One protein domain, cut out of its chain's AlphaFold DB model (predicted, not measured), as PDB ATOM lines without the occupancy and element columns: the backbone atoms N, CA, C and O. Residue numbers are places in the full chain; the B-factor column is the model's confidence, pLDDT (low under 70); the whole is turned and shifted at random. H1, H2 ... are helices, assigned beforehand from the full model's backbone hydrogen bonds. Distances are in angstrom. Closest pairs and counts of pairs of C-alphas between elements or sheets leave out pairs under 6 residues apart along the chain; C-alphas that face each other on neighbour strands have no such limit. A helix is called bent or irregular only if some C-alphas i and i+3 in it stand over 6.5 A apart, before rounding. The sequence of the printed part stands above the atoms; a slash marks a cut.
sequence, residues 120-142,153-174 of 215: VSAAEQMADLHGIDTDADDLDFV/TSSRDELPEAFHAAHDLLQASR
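AT A GLANCE: This is residues 120 to 142 and 153 to 174 of the 215 residues of the protein "APH domain-containing protein" of Rhodospirillaceae bacterium (UniProt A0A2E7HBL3). Two helices, H1 and H2, meet at a steep angle and make the top of an open arch, whose two legs are stretches with no named element, residues 131 to 142 after H1 and residues 153 to 160 before H2. Residues 135 to 141 stick out free in the first leg. The printed part has 45 residues, with H1 and then H2 along the chain and no named strand; its class is all helix, with 24 residues in the two helices. It is loose, with a radius of gyration of the C-alphas of 13.3 A, and only just elongated, spanning 37 by 24 by 16 A.

IN THESE COORDINATES: H1 is residues 120 to 130, 15.1 A from C-alpha 120 at (169.510, 210.108, 206.517) to C-alpha 130 at (166.997, 202.646, 193.622). H2 is residues 161 to 173, 19.4 A from first to last C-alpha, and ends with C-alpha 173 at (169.306, 198.237, 204.616). H2 is only just irregular: C-alphas 162 and 165 are 6.7 A apart.

HOW THE PARTS SIT: H1 and H2 touch, H2 with residues 166 to 170 alone; their closest C-alphas, those of Ala 123 and Ala 166, are 6.8 A apart. They run the same way at a steep tilt of 54 degrees. In H1 every O i to N i+4 pair is within hydrogen-bond range; in H2, 7 of 9 are.

THE WHOLE: The two C-alphas farthest apart, those of Asp 138 and Glu 161, are 37.2 A apart. The link from H1 to H2 runs across the cut: residues 143 to 152 are not printed, and C-alphas 142 and 153 are 22.4 A apart. The mean pLDDT of the printed part is 74.3; 13 residues are under 70, among them residues 153 to 156 and 169 to 171.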
ATOM      1  N   VAL A 120     170.152 211.429 206.485       79.69
ATOM      2  CA  VAL A 120     169.510 210.108 206.517       79.69
ATOM      3  C   VAL A 120     168.265 210.126 205.643       79.69
ATOM      4  O   VAL A 120     168.156 209.289 204.754       79.69
ATOM      5  N   SER A 121     167.391 211.124 205.801       78.56
ATOM      6  CA  SER A 121     166.209 211.264 204.939       78.56
ATOM      7  C   SER A 121     166.582 211.417 203.455       78.56
ATOM      8  O   SER A 121     165.932 210.840 202.584       78.56
ATOM      9  N   ALA A 122     167.669 212.132 203.147       78.19
ATOM     10  CA  ALA A 122     168.178 212.226 201.778       78.19
ATOM     11  C   ALA A 122     168.658 210.863 201.234       78.19
ATOM     12  O   ALA A 122     168.396 210.523 200.079       78.19
ATOM     13  N   ALA A 123     169.335 210.062 202.064       80.00
ATOM     14  CA  ALA A 123     169.748 208.711 201.696       80.00
ATOM     15  C   ALA A 123     168.549 207.764 201.518       80.00
ATOM     16  O   ALA A 123     168.570 206.944 200.603       80.00
ATOM     17  N   GLU A 124     167.502 207.893 202.335       81.81
ATOM     18  CA  GLU A 124     166.255 207.129 202.200       81.81
ATOM     19  C   GLU A 124     165.551 207.430 200.873       81.81
ATOM     20  O   GLU A 124     165.214 206.497 200.154       81.81
ATOM     21  N   GLN A 125     165.437 208.700 200.469       83.06
ATOM     22  CA  GLN A 125     164.856 209.065 199.167       83.06
ATOM     23  C   GLN A 125     165.639 208.465 197.988       83.06
ATOM     24  O   GLN A 125     165.057 207.965 197.024       83.06
ATOM     25  N   MET A 126     166.974 208.475 198.071       82.81
ATOM     26  CA  MET A 126     167.829 207.824 197.073       82.81
ATOM     27  C   MET A 126     167.685 206.304 197.093       82.81
ATOM     28  O   MET A 126     167.723 205.668 196.039       82.81
ATOM     29  N   ALA A 127     167.517 205.712 198.277       81.69
ATOM     30  CA  ALA A 127     167.190 204.306 198.389       81.69
ATOM     31  C   ALA A 127     165.857 204.053 197.680       81.69
ATOM     32  O   ALA A 127     165.826 203.247 196.765       81.69
ATOM     33  N   ASP A 128     164.777 204.752 198.008       86.00
ATOM     34  CA  ASP A 128     163.463 204.557 197.385       86.00
ATOM     35  C   ASP A 128     163.532 204.600 195.854       86.00
ATOM     36  O   ASP A 128     163.058 203.665 195.207       86.00
ATOM     37  N   LEU A 129     164.262 205.562 195.280       86.56
ATOM     38  CA  LEU A 129     164.532 205.608 193.839       86.56
ATOM     39  C   LEU A 129     165.242 204.346 193.316       86.56
ATOM     40  O   LEU A 129     164.822 203.762 192.322       86.56
ATOM     41  N   HIS A 130     166.301 203.888 193.984       82.19
ATOM     42  CA  HIS A 130     166.997 202.646 193.622       82.19
ATOM     43  C   HIS A 130     166.187 201.369 193.905       82.19
ATOM     44  O   HIS A 130     166.631 200.279 193.555       82.19
ATOM     45  N   GLY A 131     165.062 201.472 194.618       81.88
ATOM     46  CA  GLY A 131     164.216 200.337 194.991       81.88
ATOM     47  C   GLY A 131     163.178 199.976 193.941       81.88
ATOM     48  O   GLY A 131     162.532 198.943 194.083       81.88
ATOM     49  N   ILE A 132     163.030 200.819 192.922       83.69
ATOM     50  CA  ILE A 132     162.130 200.600 191.796       83.69
ATOM     51  C   ILE A 132     162.576 199.363 191.027       83.69
ATOM     52  O   ILE A 132     163.747 199.230 190.652       83.69
ATOM     53  N   ASP A 133     161.629 198.463 190.789       80.81
ATOM     54  CA  ASP A 133     161.861 197.263 190.004       80.81
ATOM     55  C   ASP A 133     161.671 197.620 188.533       80.81
ATOM     56  O   ASP A 133     160.562 197.676 188.009       80.81
ATOM     57  N   THR A 134     162.781 197.876 187.849       77.69
ATOM     58  CA  THR A 134     162.759 198.330 186.458       77.69
ATOM     59  C   THR A 134     162.173 197.308 185.484       77.69
ATOM     60  O   THR A 134     161.710 197.708 184.417       77.69
ATOM     61  N   ASP A 135     162.171 196.017 185.833       73.81
ATOM     62  CA  ASP A 135     161.573 194.968 185.009       73.81
ATOM     63  C   ASP A 135     160.065 194.822 185.304       73.81
ATOM     64  O   ASP A 135     159.284 194.537 184.394       73.81
ATOM     65  N   ALA A 136     159.633 195.031 186.553       73.06
ATOM     66  CA  ALA A 136     158.216 194.968 186.926       73.06
ATOM     67  C   ALA A 136     157.430 196.248 186.588       73.06
ATOM     68  O   ALA A 136     156.239 196.159 186.280       73.06
ATOM     69  N   ASP A 137     158.089 197.408 186.599       72.69
ATOM     70  CA  ASP A 137     157.471 198.729 186.424       72.69
ATOM     71  C   ASP A 137     157.455 199.211 184.956       72.69
ATOM     72  O   ASP A 137     157.252 200.394 184.679       72.69
ATOM     73  N   ASP A 138     157.638 198.292 183.996       78.44
ATOM     74  CA  ASP A 138     157.476 198.542 182.552       78.44
ATOM     75  C   ASP A 138     158.388 199.679 182.026       78.44
ATOM     76  O   ASP A 138     158.011 200.504 181.187       78.44
ATOM     77  N   LEU A 139     159.628 199.721 182.538       84.38
ATOM     78  CA  LEU A 139     160.645 200.739 182.234       84.38
ATOM     79  C   LEU A 139     161.584 200.355 181.076       84.38
ATOM     80  O   LEU A 139     162.654 200.942 180.917       84.38
ATOM     81  N   ASP A 140     161.189 199.412 180.218       83.69
ATOM     82  CA  ASP A 140     162.009 198.938 179.088       83.69
ATOM     83  C   ASP A 140     162.315 200.012 178.033       83.69
ATOM     84  O   ASP A 140     163.269 199.884 177.265       83.69
ATOM     85  N   PHE A 141     161.525 201.085 178.005       84.44
ATOM     86  CA  PHE A 141     161.734 202.242 177.135       84.44
ATOM     87  C   PHE A 141     162.867 203.160 177.618       84.44
ATOM     88  O   PHE A 141     163.371 203.969 176.843       84.44
ATOM     89  N   VAL A 142     163.277 203.052 178.887       81.31
ATOM     90  CA  VAL A 142     164.394 203.832 179.421       81.31
ATOM     91  C   VAL A 142     165.691 203.209 178.903       81.31
ATOM     92  O   VAL A 142     165.957 202.037 179.188       81.31
ATOM     93  N   THR A 153     183.367 205.553 188.940       52.62
ATOM     94  CA  THR A 153     184.593 204.750 189.063       52.62
ATOM     95  C   THR A 153     185.153 204.753 190.480       52.62
ATOM     96  O   THR A 153     186.084 204.000 190.751       52.62
ATOM     97  N   SER A 154     184.597 205.575 191.374       58.50
ATOM     98  CA  SER A 154     185.130 205.751 192.719       58.50
ATOM     99  C   SER A 154     184.801 204.576 193.631       58.50
ATOM    100  O   SER A 154     183.640 204.189 193.779       58.50
ATOM    101  N   SER A 155     185.833 204.017 194.259       66.38
ATOM    102  CA  SER A 155     185.675 203.039 195.336       66.38
ATOM    103  C   SER A 155     185.200 203.720 196.632       66.38
ATOM    104  O   SER A 155     185.353 204.929 196.792       66.38
ATOM    105  N   ARG A 156     184.621 202.961 197.581       67.31
ATOM    106  CA  ARG A 156     184.187 203.499 198.893       67.31
ATOM    107  C   ARG A 156     185.299 204.306 199.561       67.31
ATOM    108  O   ARG A 156     185.025 205.384 200.061       67.31
ATOM    109  N   ASP A 157     186.531 203.800 199.515       74.75
ATOM    110  CA  ASP A 157     187.699 204.411 200.159       74.75
ATOM    111  C   ASP A 157     188.158 205.716 199.475       74.75
ATOM    112  O   ASP A 157     188.977 206.450 200.025       74.75
ATOM    113  N   GLU A 158     187.634 206.017 198.283       70.19
ATOM    114  CA  GLU A 158     187.856 207.275 197.562       70.19
ATOM    115  C   GLU A 158     186.781 208.330 197.863       70.19
ATOM    116  O   GLU A 158     186.924 209.487 197.455       70.19
ATOM    117  N   LEU A 159     185.711 207.964 198.576       66.25
ATOM    118  CA  LEU A 159     184.692 208.911 199.014       66.25
ATOM    119  C   LEU A 159     185.180 209.686 200.253       66.25
ATOM    120  O   LEU A 159     185.931 209.157 201.072       66.25
ATOM    121  N   PRO A 160     184.754 210.947 200.445       73.25
ATOM    122  CA  PRO A 160     184.995 211.644 201.703       73.25
ATOM    123  C   PRO A 160     184.388 210.873 202.883       73.25
ATOM    124  O   PRO A 160     183.273 210.364 202.780       73.25
ATOM    125  N   GLU A 161     185.074 210.860 204.030       73.06
ATOM    126  CA  GLU A 161     184.673 210.100 205.229       73.06
ATOM    127  C   GLU A 161     183.219 210.364 205.663       73.06
ATOM    128  O   GLU A 161     182.520 209.453 206.107       73.06
ATOM    129  N   ALA A 162     182.727 211.589 205.448       69.06
ATOM    130  CA  ALA A 162     181.344 211.983 205.714       69.06
ATOM    131  C   ALA A 162     180.293 211.121 204.980       69.06
ATOM    132  O   ALA A 162     179.168 210.998 205.457       69.06
ATOM    133  N   PHE A 163     180.650 210.496 203.854       65.75
ATOM    134  CA  PHE A 163     179.764 209.632 203.071       65.75
ATOM    135  C   PHE A 163     179.861 208.149 203.446       65.75
ATOM    136  O   PHE A 163     178.979 207.375 203.070       65.75
ATOM    137  N   HIS A 164     180.876 207.728 204.212       75.81
ATOM    138  CA  HIS A 164     181.048 206.319 204.587       75.81
ATOM    139  C   HIS A 164     179.881 205.806 205.434       75.81
ATOM    140  O   HIS A 164     179.375 204.717 205.181       75.81
ATOM    141  N   ALA A 165     179.405 206.610 206.389       71.25
ATOM    142  CA  ALA A 165     178.278 206.236 207.240       71.25
ATOM    143  C   ALA A 165     176.979 206.047 206.436       71.25
ATOM    144  O   ALA A 165     176.255 205.076 206.653       71.25
ATOM    145  N   ALA A 166     176.706 206.934 205.472       65.44
ATOM    146  CA  ALA A 166     175.550 206.813 204.584       65.44
ATOM    147  C   ALA A 166     175.663 205.581 203.673       65.44
ATOM    148  O   ALA A 166     174.706 204.821 203.535       65.44
ATOM    149  N   HIS A 167     176.848 205.333 203.105       70.44
ATOM    150  CA  HIS A 167     177.112 204.144 202.300       70.44
ATOM    151  C   HIS A 167     176.901 202.845 203.102       70.44
ATOM    152  O   HIS A 167     176.251 201.919 202.617       70.44
ATOM    153  N   ASP A 168     177.402 202.776 204.337       71.81
ATOM    154  CA  ASP A 168     177.271 201.591 205.192       71.81
ATOM    155  C   ASP A 168     175.806 201.348 205.615       71.81
ATOM    156  O   ASP A 168     175.346 200.204 205.620       71.81
ATOM    157  N   LEU A 169     175.037 202.411 205.888       67.62
ATOM    158  CA  LEU A 169     173.593 202.332 206.158       67.62
ATOM    159  C   LEU A 169     172.793 201.834 204.943       67.62
ATOM    160  O   LEU A 169     171.897 200.995 205.088       67.62
ATOM    161  N   LEU A 170     173.130 202.305 203.741       64.38
ATOM    162  CA  LEU A 170     172.499 201.846 202.502       64.38
ATOM    163  C   LEU A 170     172.810 200.370 202.231       64.38
ATOM    164  O   LEU A 170     171.900 199.602 201.932       64.38
ATOM    165  N   GLN A 171     174.062 199.937 202.415       68.62
ATOM    166  CA  GLN A 171     174.419 198.523 202.259       68.62
ATOM    167  C   GLN A 171     173.730 197.614 203.284       68.62
ATOM    168  O   GLN A 171     173.342 196.496 202.947       68.62
ATOM    169  N   ALA A 172     173.575 198.067 204.529       70.69
ATOM    170  CA  ALA A 172     172.920 197.280 205.572       70.69
ATOM    171  C   ALA A 172     171.403 197.155 205.353       70.69
ATOM    172  O   ALA A 172     170.834 196.092 205.599       70.69
ATOM    173  N   SER A 173     170.751 198.226 204.891       60.38
ATOM    174  CA  SER A 173     169.306 198.237 204.616       60.38
ATOM    175  C   SER A 173     168.948 197.539 203.303       60.38
ATOM    176  O   SER A 173     167.859 196.975 203.185       60.38
ATOM    177  N   ARG A 174     169.868 197.528 202.330       61.91
ATOM    178  CA  ARG A 174     169.707 196.877 201.028       61.91
ATOM    179  C   ARG A 174     170.993 196.157 200.621       61.91
ATOM    180  O   ARG A 174     171.782 196.691 199.837       61.91
TER     181      ARG A 174